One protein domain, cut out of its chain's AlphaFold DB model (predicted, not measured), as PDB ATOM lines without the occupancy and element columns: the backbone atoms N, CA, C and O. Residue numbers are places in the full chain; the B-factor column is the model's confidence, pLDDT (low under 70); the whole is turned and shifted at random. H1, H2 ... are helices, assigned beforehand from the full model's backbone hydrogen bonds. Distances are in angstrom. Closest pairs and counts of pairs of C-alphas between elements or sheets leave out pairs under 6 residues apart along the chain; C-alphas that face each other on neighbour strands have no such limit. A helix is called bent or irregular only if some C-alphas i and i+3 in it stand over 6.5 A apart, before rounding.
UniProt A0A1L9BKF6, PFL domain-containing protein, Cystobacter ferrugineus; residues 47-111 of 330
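This is residues 47 to 111 of the 330 residues of the protein "PFL domain-containing protein" of Cystobacter ferrugineus (UniProt A0A1L9BKF6). One long helix, H3, runs along the longest axis of the domain, and two short helices, H1 and H2, are set crosswise over one side of it, H1 near the end of H3 that comes last in the chain and H2 nearer its middle. From H2 a long stretch with no named element, residues 74 to 90, leads to the other end of the domain, where residues 87 to 92 stick out. The printed part has 65 residues with three named helices, in the order H1, H2, H3, and no named strand; its class is all helix. It is compact, with a radius of gyration of the C-alphas of 12.2 A and spans of 35 by 18 by 17 A.

H1, residues 47 to 56, and H2, residues 65 to 73, are close but not clearly touching; their closest C-alphas, those of Val 55 and Leu 65, are 6.0 A apart. They run opposite ways at a steep tilt of 40 degrees. H1 and H3, residues 91 to 109, only just touch, with 3 pairs of C-alphas within 8 A, and H3 does so with residues 107 to 108 alone. The closest C-alphas of H1 and H3 are those of Ala 50 and Ala 108, at 6.1 A. These two helices run opposite ways at a steep tilt of 68 degrees, only just short of about perpendicular. H2 and H3 also only just touch, with 3 pairs of C-alphas within 8 A, here with residues 101 to 104 of H3 alone. Their closest C-alphas, those of Ala 71 and Phe 101, are 5.3 A apart, and their lines are about perpendicular, at 77 degrees. In H1, H2 and H3 every O i to N i+4 pair is within hydrogen-bond range.

H1 begins at C-alpha 47, at (199.002, 216.249, 261.972), and measures 13.0 A from first to last C-alpha. It is neither bent nor irregular, but only just: C-alphas 53 and 56 are 6.1 A apart. H2 measures 12.3 A and begins at C-alpha 65, at (205.095, 207.257, 255.481). H3, with 19 residues the longest helix, measures 26.7 A and ends at C-alpha 109, at (191.333, 217.686, 254.927).

The outline is only just a rod. The two C-alphas farthest apart, those of Thr 59 and Leu 88, are 35.9 A apart, while the first and last printed C-alphas, those of Ser 47 and Leu 111, are 10.0 A apart. The link from H1 to H2 is short, with 8 residues, and the link from H2 to H3 is long, with 17 residues. The printed part has no cut. The mean pLDDT of the printed part is 96.6, and no printed residue is under 70.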
ATOM      1  N   SER A  47     197.992 216.834 262.864       98.62
ATOM      2  CA  SER A  47     199.002 216.249 261.972       98.62
ATOM      3  C   SER A  47     199.378 214.825 262.376       98.62
ATOM      4  O   SER A  47     199.457 213.937 261.530       98.62
ATOM      5  N   LEU A  48     199.589 214.578 263.670       98.75
ATOM      6  CA  LEU A  48     199.900 213.243 264.177       98.75
ATOM      7  C   LEU A  48     198.708 212.291 264.034       98.75
ATOM      8  O   LEU A  48     198.906 211.120 263.712       98.75
ATOM      9  N   TYR A  49     197.483 212.788 264.215       98.62
ATOM     10  CA  TYR A  49     196.271 212.009 263.973       98.62
ATOM     11  C   TYR A  49     196.111 211.668 262.485       98.62
ATOM     12  O   TYR A  49     195.826 210.520 262.149       98.62
ATOM     13  N   ALA A  50     196.396 212.614 261.583       98.69
ATOM     14  CA  ALA A  50     196.403 212.360 260.146       98.69
ATOM     15  C   ALA A  50     197.444 211.311 259.741       98.69
ATOM     16  O   ALA A  50     197.119 210.378 259.011       98.69
ATOM     17  N   ILE A  51     198.662 211.380 260.287       98.81
ATOM     18  CA  ILE A  51     199.683 210.339 260.084       98.81
ATOM     19  C   ILE A  51     199.175 208.985 260.591       98.81
ATOM     20  O   ILE A  51     199.290 207.983 259.884       98.81
ATOM     21  N   GLN A  52     198.582 208.937 261.789       98.50
ATOM     22  CA  GLN A  52     198.022 207.701 262.330       98.50
ATOM     23  C   GLN A  52     196.979 207.109 261.374       98.50
ATOM     24  O   GLN A  52     197.081 205.932 261.033       98.50
ATOM     25  N   LYS A  53     196.020 207.915 260.906       98.62
ATOM     26  CA  LYS A  53     194.908 207.456 260.065       98.62
ATOM     27  C   LYS A  53     195.312 207.126 258.636       98.62
ATOM     28  O   LYS A  53     194.889 206.098 258.118       98.62
ATOM     29  N   MET A  54     196.136 207.948 258.002       98.69
ATOM     30  CA  MET A  54     196.470 207.794 256.586       98.69
ATOM     31  C   MET A  54     197.594 206.789 256.328       98.69
ATOM     32  O   MET A  54     197.714 206.319 255.197       98.69
ATOM     33  N   VAL A  55     198.406 206.463 257.342       98.75
ATOM     34  CA  VAL A  55     199.600 205.617 257.181       98.75
ATOM     35  C   VAL A  55     199.551 204.337 258.011       98.75
ATOM     36  O   VAL A  55     199.927 203.277 257.515       98.75
ATOM     37  N   PHE A  56     199.142 204.419 259.281       98.38
ATOM     38  CA  PHE A  56     199.343 203.324 260.242       98.38
ATOM     39  C   PHE A  56     198.063 202.576 260.629       98.38
ATOM     40  O   PHE A  56     198.137 201.444 261.112       98.38
ATOM     41  N   ASP A  57     196.896 203.181 260.434       97.56
ATOM     42  CA  ASP A  57     195.610 202.548 260.697       97.56
ATOM     43  C   ASP A  57     195.305 201.495 259.623       97.56
ATOM     44  O   ASP A  57     195.360 201.752 258.424       97.56
ATOM     45  N   LYS A  58     194.948 200.285 260.057       95.38
ATOM     46  CA  LYS A  58     194.717 199.143 259.160       95.38
ATOM     47  C   LYS A  58     193.541 199.345 258.205       95.38
ATOM     48  O   LYS A  58     193.470 198.653 257.196       95.38
ATOM     49  N   THR A  59     192.600 200.209 258.568       96.25
ATOM     50  CA  THR A  59     191.331 200.382 257.854       96.25
ATOM     51  C   THR A  59     191.288 201.660 257.035       96.25
ATOM     52  O   THR A  59     190.660 201.670 255.980       96.25
ATOM     53  N   THR A  60     191.973 202.714 257.485       96.88
ATOM     54  CA  THR A  60     191.939 204.030 256.834       96.88
ATOM     55  C   THR A  60     193.229 204.396 256.104       96.88
ATOM     56  O   THR A  60     193.273 205.454 255.481       96.88
ATOM     57  N   ALA A  61     194.282 203.570 256.163       97.88
ATOM     58  CA  ALA A  61     195.535 203.891 255.486       97.88
ATOM     59  C   ALA A  61     195.357 203.981 253.960       97.88
ATOM     60  O   ALA A  61     194.865 203.058 253.313       97.88
ATOM     61  N   VAL A  62     195.809 205.096 253.385       98.25
ATOM     62  CA  VAL A  62     195.720 205.419 251.946       98.25
ATOM     63  C   VAL A  62     197.088 205.692 251.310       98.25
ATOM     64  O   VAL A  62     197.189 205.880 250.093       98.25
ATOM     65  N   THR A  63     198.143 205.754 252.125       98.44
ATOM     66  CA  THR A  63     199.510 206.078 251.710       98.44
ATOM     67  C   THR A  63     200.536 205.440 252.649       98.44
ATOM     68  O   THR A  63     200.196 204.855 253.675       98.44
ATOM     69  N   SER A  64     201.814 205.533 252.290       98.44
ATOM     70  CA  SER A  64     202.938 205.117 253.132       98.44
ATOM     71  C   SER A  64     203.615 206.336 253.763       98.44
ATOM     72  O   SER A  64     203.512 207.442 253.234       98.44
ATOM     73  N   LEU A  65     204.358 206.148 254.861       98.50
ATOM     74  CA  LEU A  65     205.095 207.257 255.481       98.50
ATOM     75  C   LEU A  65     206.054 207.951 254.491       98.50
ATOM     76  O   LEU A  65     206.038 209.179 254.449       98.50
ATOM     77  N   PRO A  66     206.847 207.232 253.665       98.44
ATOM     78  CA  PRO A  66     207.715 207.882 252.684       98.44
ATOM     79  C   PRO A  66     206.955 208.700 251.630       98.44
ATOM     80  O   PRO A  66     207.387 209.804 251.304       98.44
ATOM     81  N   GLU A  67     205.823 208.196 251.124       98.38
ATOM     82  CA  GLU A  67     205.001 208.926 250.144       98.38
ATOM     83  C   GLU A  67     204.397 210.191 250.773       98.38
ATOM     84  O   GLU A  67     204.477 211.261 250.171       98.38
ATOM     85  N   LEU A  68     203.879 210.107 252.005       98.69
ATOM     86  CA  LEU A  68     203.375 211.274 252.731       98.69
ATOM     87  C   LEU A  68     204.479 212.311 252.974       98.69
ATOM     88  O   LEU A  68     204.267 213.492 252.726       98.69
ATOM     89  N   VAL A  69     205.675 211.895 253.407       98.38
ATOM     90  CA  VAL A  69     206.812 212.814 253.595       98.38
ATOM     91  C   VAL A  69     207.165 213.522 252.288       98.38
ATOM     92  O   VAL A  69     207.358 214.737 252.290       98.38
ATOM     93  N   GLN A  70     207.202 212.800 251.163       98.06
ATOM     94  CA  GLN A  70     207.449 213.419 249.861       98.06
ATOM     95  C   GLN A  70     206.334 214.401 249.477       98.06
ATOM     96  O   GLN A  70     206.638 215.498 249.010       98.06
ATOM     97  N   ALA A  71     205.068 214.054 249.730       98.56
ATOM     98  CA  ALA A  71     203.936 214.946 249.500       98.56
ATOM     99  C   ALA A  71     204.069 216.249 250.303       98.56
ATOM    100  O   ALA A  71     203.868 217.325 249.745       98.56
ATOM    101  N   LEU A  72     204.475 216.179 251.576       98.56
ATOM    102  CA  LEU A  72     204.683 217.358 252.425       98.56
ATOM    103  C   LEU A  72     205.866 218.219 251.963       98.56
ATOM    104  O   LEU A  72     205.749 219.444 251.912       98.56
ATOM    105  N   LEU A  73     206.986 217.598 251.575       98.00
ATOM    106  CA  LEU A  73     208.143 218.311 251.013       98.00
ATOM    107  C   LEU A  73     207.787 219.047 249.713       98.00
ATOM    108  O   LEU A  73     208.317 220.127 249.456       98.00
ATOM    109  N   CYS A  74     206.859 218.492 248.931       98.12
ATOM    110  CA  CYS A  74     206.370 219.073 247.680       98.12
ATOM    111  C   CYS A  74     205.120 219.955 247.864       98.12
ATOM    112  O   CYS A  74     204.370 220.160 246.907       98.12
ATOM    113  N   ASP A  75     204.863 220.433 249.091       98.19
ATOM    114  CA  ASP A  75     203.689 221.233 249.464       98.19
ATOM    115  C   ASP A  75     202.391 220.658 248.880       98.19
ATOM    116  O   ASP A  75     201.707 221.311 248.100       98.19
ATOM    117  N   TRP A  76     202.101 219.389 249.165       98.56
ATOM    118  CA  TRP A  76     200.917 218.677 248.677       98.56
ATOM    119  C   TRP A  76     200.745 218.660 247.148       98.56
ATOM    120  O   TRP A  76     199.631 218.560 246.645       98.56
ATOM    121  N   GLY A  77     201.843 218.743 246.395       97.69
ATOM    122  CA  GLY A  77     201.819 218.757 244.932       97.69
ATOM    123  C   GLY A  77     201.728 220.153 244.317       97.69
ATOM    124  O   GLY A  77     201.659 220.272 243.097       97.69
ATOM    125  N   TYR A  78     201.740 221.216 245.122       97.06
ATOM    126  CA  TYR A  78     201.773 222.592 244.620       97.06
ATOM    127  C   TYR A  78     203.195 223.117 244.402       97.06
ATOM    128  O   TYR A  78     203.373 224.142 243.743       97.06
ATOM    129  N   LYS A  79     204.208 222.418 244.926       96.50
ATOM    130  CA  LYS A  79     205.618 222.783 244.792       96.50
ATOM    131  C   LYS A  79     206.444 221.589 244.307       96.50
ATOM    132  O   LYS A  79     207.103 220.903 245.082       96.50
ATOM    133  N   MET A  80     206.378 221.333 243.001       95.56
ATOM    134  CA  MET A  80     206.990 220.170 242.346       95.56
ATOM    135  C   MET A  80     208.342 220.512 241.706       95.56
ATOM    136  O   MET A  80     208.477 220.510 240.482       95.56
ATOM    137  N   GLU A  81     209.335 220.836 242.533       92.44
ATOM    138  CA  GLU A  81     210.656 221.307 242.090       92.44
ATOM    139  C   GLU A  81     211.831 220.495 242.671       92.44
ATOM    140  O   GLU A  81     211.679 219.704 243.608       92.44
ATOM    141  N   GLU A  82     213.022 220.690 242.098       90.12
ATOM    142  CA  GLU A  82     214.278 220.131 242.617       90.12
ATOM    143  C   GLU A  82     214.547 220.649 244.047       90.12
ATOM    144  O   GLU A  82     214.247 221.808 244.342       90.12
ATOM    145  N   PRO A  83     215.143 219.848 244.951       91.81
ATOM    146  CA  PRO A  83     215.713 218.515 244.729       91.81
ATOM    147  C   PRO A  83     214.721 217.360 244.966       91.81
ATOM    148  O   PRO A  83     215.115 216.195 244.924       91.81
ATOM    149  N   PHE A  84     213.455 217.651 245.282       91.06
ATOM    150  CA  PHE A  84     212.489 216.629 245.705       91.06
ATOM    151  C   PHE A  84     211.756 215.971 244.534       91.06
ATOM    152  O   PHE A  84     211.305 214.828 244.655       91.06
ATOM    153  N   ILE A  85     211.670 216.674 243.402       92.12
ATOM    154  CA  ILE A  85     211.099 216.188 242.148       92.12
ATOM    155  C   ILE A  85     212.100 216.419 241.020       92.12
ATOM    156  O   ILE A  85     212.427 217.556 240.687       92.12
ATOM    157  N   SER A  86     212.551 215.326 240.399       90.31
ATOM    158  CA  SER A  86     213.488 215.414 239.284       90.31
ATOM    159  C   SER A  86     212.805 215.957 238.032       90.31
ATOM    160  O   SER A  86     211.878 215.349 237.493       90.31
ATOM    161  N   THR A  87     213.339 217.049 237.500       85.56
ATOM    162  CA  THR A  87     212.902 217.650 236.230       85.56
ATOM    163  C   THR A  87     213.091 216.713 235.029       85.56
ATOM    164  O   THR A  87     212.368 216.812 234.036       85.56
ATOM    165  N   LEU A  88     213.991 215.726 235.141       90.38
ATOM    166  CA  LEU A  88     214.228 214.689 234.130       90.38
ATOM    167  C   LEU A  88     213.093 213.657 234.036       90.38
ATOM    168  O   LEU A  88     213.020 212.921 233.052       90.38
ATOM    169  N   ALA A  89     212.193 213.593 235.025       88.25
ATOM    170  CA  ALA A  89     211.034 212.699 234.991       88.25
ATOM    171  C   ALA A  89     210.041 213.055 233.865       88.25
ATOM    172  O   ALA A  89     209.263 212.202 233.433       88.25
ATOM    173  N   GLY A  90     210.096 214.295 233.371       92.25
ATOM    174  CA  GLY A  90     209.239 214.810 232.313       92.25
ATOM    175  C   GLY A  90     207.888 215.339 232.829       92.25
ATOM    176  O   GLY A  90     207.361 214.829 233.823       92.25
ATOM    177  N   PRO A  91     207.280 216.328 232.143       93.00
ATOM    178  CA  PRO A  91     206.114 217.059 232.654       93.00
ATOM    179  C   PRO A  91     204.910 216.180 233.010       93.00
ATOM    180  O   PRO A  91     204.277 216.390 234.037       93.00
ATOM    181  N   ALA A  92     204.618 215.155 232.202       94.12
ATOM    182  CA  ALA A  92     203.467 214.279 232.427       94.12
ATOM    183  C   ALA A  92     203.574 213.464 233.728       94.12
ATOM    184  O   ALA A  92     202.578 213.273 234.420       94.12
ATOM    185  N   ARG A  93     204.781 212.998 234.089       93.50
ATOM    186  CA  ARG A  93     204.991 212.245 235.336       93.50
ATOM    187  C   ARG A  93     204.930 213.156 236.555       93.50
ATOM    188  O   ARG A  93     204.333 212.776 237.555       93.50
ATOM    189  N   ILE A  94     205.509 214.354 236.443       95.81
ATOM    190  CA  ILE A  94     205.455 215.374 237.496       95.81
ATOM    191  C   ILE A  94     203.998 215.748 237.782       95.81
ATOM    192  O   ILE A  94     203.585 215.740 238.936       95.81
ATOM    193  N   GLN A  95     203.206 215.990 236.735       96.62
ATOM    194  CA  GLN A  95     201.793 216.330 236.869       96.62
ATOM    195  C   GLN A  95     200.981 215.205 237.530       96.62
ATOM    196  O   GLN A  95     200.256 215.457 238.486       96.62
ATOM    197  N   ALA A  96     201.154 213.953 237.092       96.81
ATOM    198  CA  ALA A  96     200.457 212.817 237.699       96.81
ATOM    199  C   ALA A  96     200.813 212.634 239.190       96.81
ATOM    200  O   ALA A  96     199.958 212.295 240.008       96.81
ATOM    201  N   GLN A  97     202.072 212.879 239.567       97.12
ATOM    202  CA  GLN A  97     202.497 212.822 240.966       97.12
ATOM    203  C   GLN A  97     201.945 213.996 241.788       97.12
ATOM    204  O   GLN A  97     201.543 213.803 242.935       97.12
ATOM    205  N   ALA A  98     201.871 215.192 241.200       98.19
ATOM    206  CA  ALA A  98     201.254 216.358 241.824       98.19
ATOM    207  C   ALA A  98     199.778 216.089 242.147       98.19
ATOM    208  O   ALA A  98     199.341 216.302 243.276       98.19
ATOM    209  N   GLU A  99     199.033 215.538 241.186       98.50
ATOM    210  CA  GLU A  99     197.631 215.142 241.358       98.50
ATOM    211  C   GLU A  99     197.470 214.086 242.457       98.50
ATOM    212  O   GLU A  99     196.571 214.194 243.291       98.50
ATOM    213  N   ARG A 100     198.381 213.105 242.531       98.12
ATOM    214  CA  ARG A 100     198.407 212.122 243.625       98.12
ATOM    215  C   ARG A 100     198.585 212.793 244.990       98.12
ATOM    216  O   ARG A 100     197.867 212.451 245.927       98.12
ATOM    217  N   PHE A 101     199.501 213.750 245.122       98.75
ATOM    218  CA  PHE A 101     199.706 214.461 246.387       98.75
ATOM    219  C   PHE A 101     198.511 215.346 246.759       98.75
ATOM    220  O   PHE A 101     198.121 215.374 247.927       98.75
ATOM    221  N   GLN A 102     197.862 215.979 245.783       98.75
ATOM    222  CA  GLN A 102     196.639 216.751 246.011       98.75
ATOM    223  C   GLN A 102     195.468 215.855 246.453       98.75
ATOM    224  O   GLN A 102     194.711 216.233 247.344       98.75
ATOM    225  N   GLN A 103     195.349 214.637 245.912       98.69
ATOM    226  CA  GLN A 103     194.366 213.647 246.375       98.69
ATOM    227  C   GLN A 103     194.624 213.210 247.821       98.69
ATOM    228  O   GLN A 103     193.685 213.101 248.606       98.69
ATOM    229  N   LEU A 104     195.889 212.989 248.199       98.81
ATOM    230  CA  LEU A 104     196.238 212.689 249.591       98.81
ATOM    231  C   LEU A 104     195.886 213.852 250.519       98.81
ATOM    232  O   LEU A 104     195.361 213.624 251.607       98.81
ATOM    233  N   ARG A 105     196.113 215.091 250.073       98.69
ATOM    234  CA  ARG A 105     195.707 216.280 250.822       98.69
ATOM    235  C   ARG A 105     194.199 216.324 251.038       98.69
ATOM    236  O   ARG A 105     193.773 216.631 252.142       98.69
ATOM    237  N   ALA A 106     193.405 216.004 250.016       98.50
ATOM    238  CA  ALA A 106     191.951 215.953 250.146       98.50
ATOM    239  C   ALA A 106     191.534 214.975 251.256       98.50
ATOM    240  O   ALA A 106     190.769 215.350 252.132       98.50
ATOM    241  N   VAL A 107     192.134 213.778 251.311       98.44
ATOM    242  CA  VAL A 107     191.883 212.826 252.410       98.44
ATOM    243  C   VAL A 107     192.264 213.411 253.775       98.44
ATOM    244  O   VAL A 107     191.515 213.243 254.730       98.44
ATOM    245  N   ALA A 108     193.401 214.110 253.883       98.50
ATOM    246  CA  ALA A 108     193.817 214.753 255.132       98.50
ATOM    247  C   ALA A 108     192.852 215.862 255.587       98.50
ATOM    248  O   ALA A 108     192.669 216.063 256.787       98.50
ATOM    249  N   LEU A 109     192.255 216.590 254.639       97.69
ATOM    250  CA  LEU A 109     191.333 217.686 254.927       97.69
ATOM    251  C   LEU A 109     189.988 217.201 255.481       97.69
ATOM    252  O   LEU A 109     189.462 217.874 256.362       97.69
ATOM    253  N   GLU A 110     189.518 216.028 255.048       96.69
ATOM    254  CA  GLU A 110     188.278 215.373 255.512       96.69
ATOM    255  C   GLU A 110     188.387 214.751 256.917       96.69
ATOM    256  O   GLU A 110     187.399 214.276 257.477       96.69
ATOM    257  N   LEU A 111     189.588 214.694 257.501       96.94
ATOM    258  CA  LEU A 111     189.757 214.153 258.847       96.94
ATOM    259  C   LEU A 111     189.193 215.111 259.911       96.94
ATOM    260  O   LEU A 111     189.349 216.332 259.796       96.94
TER     261      LEU A 111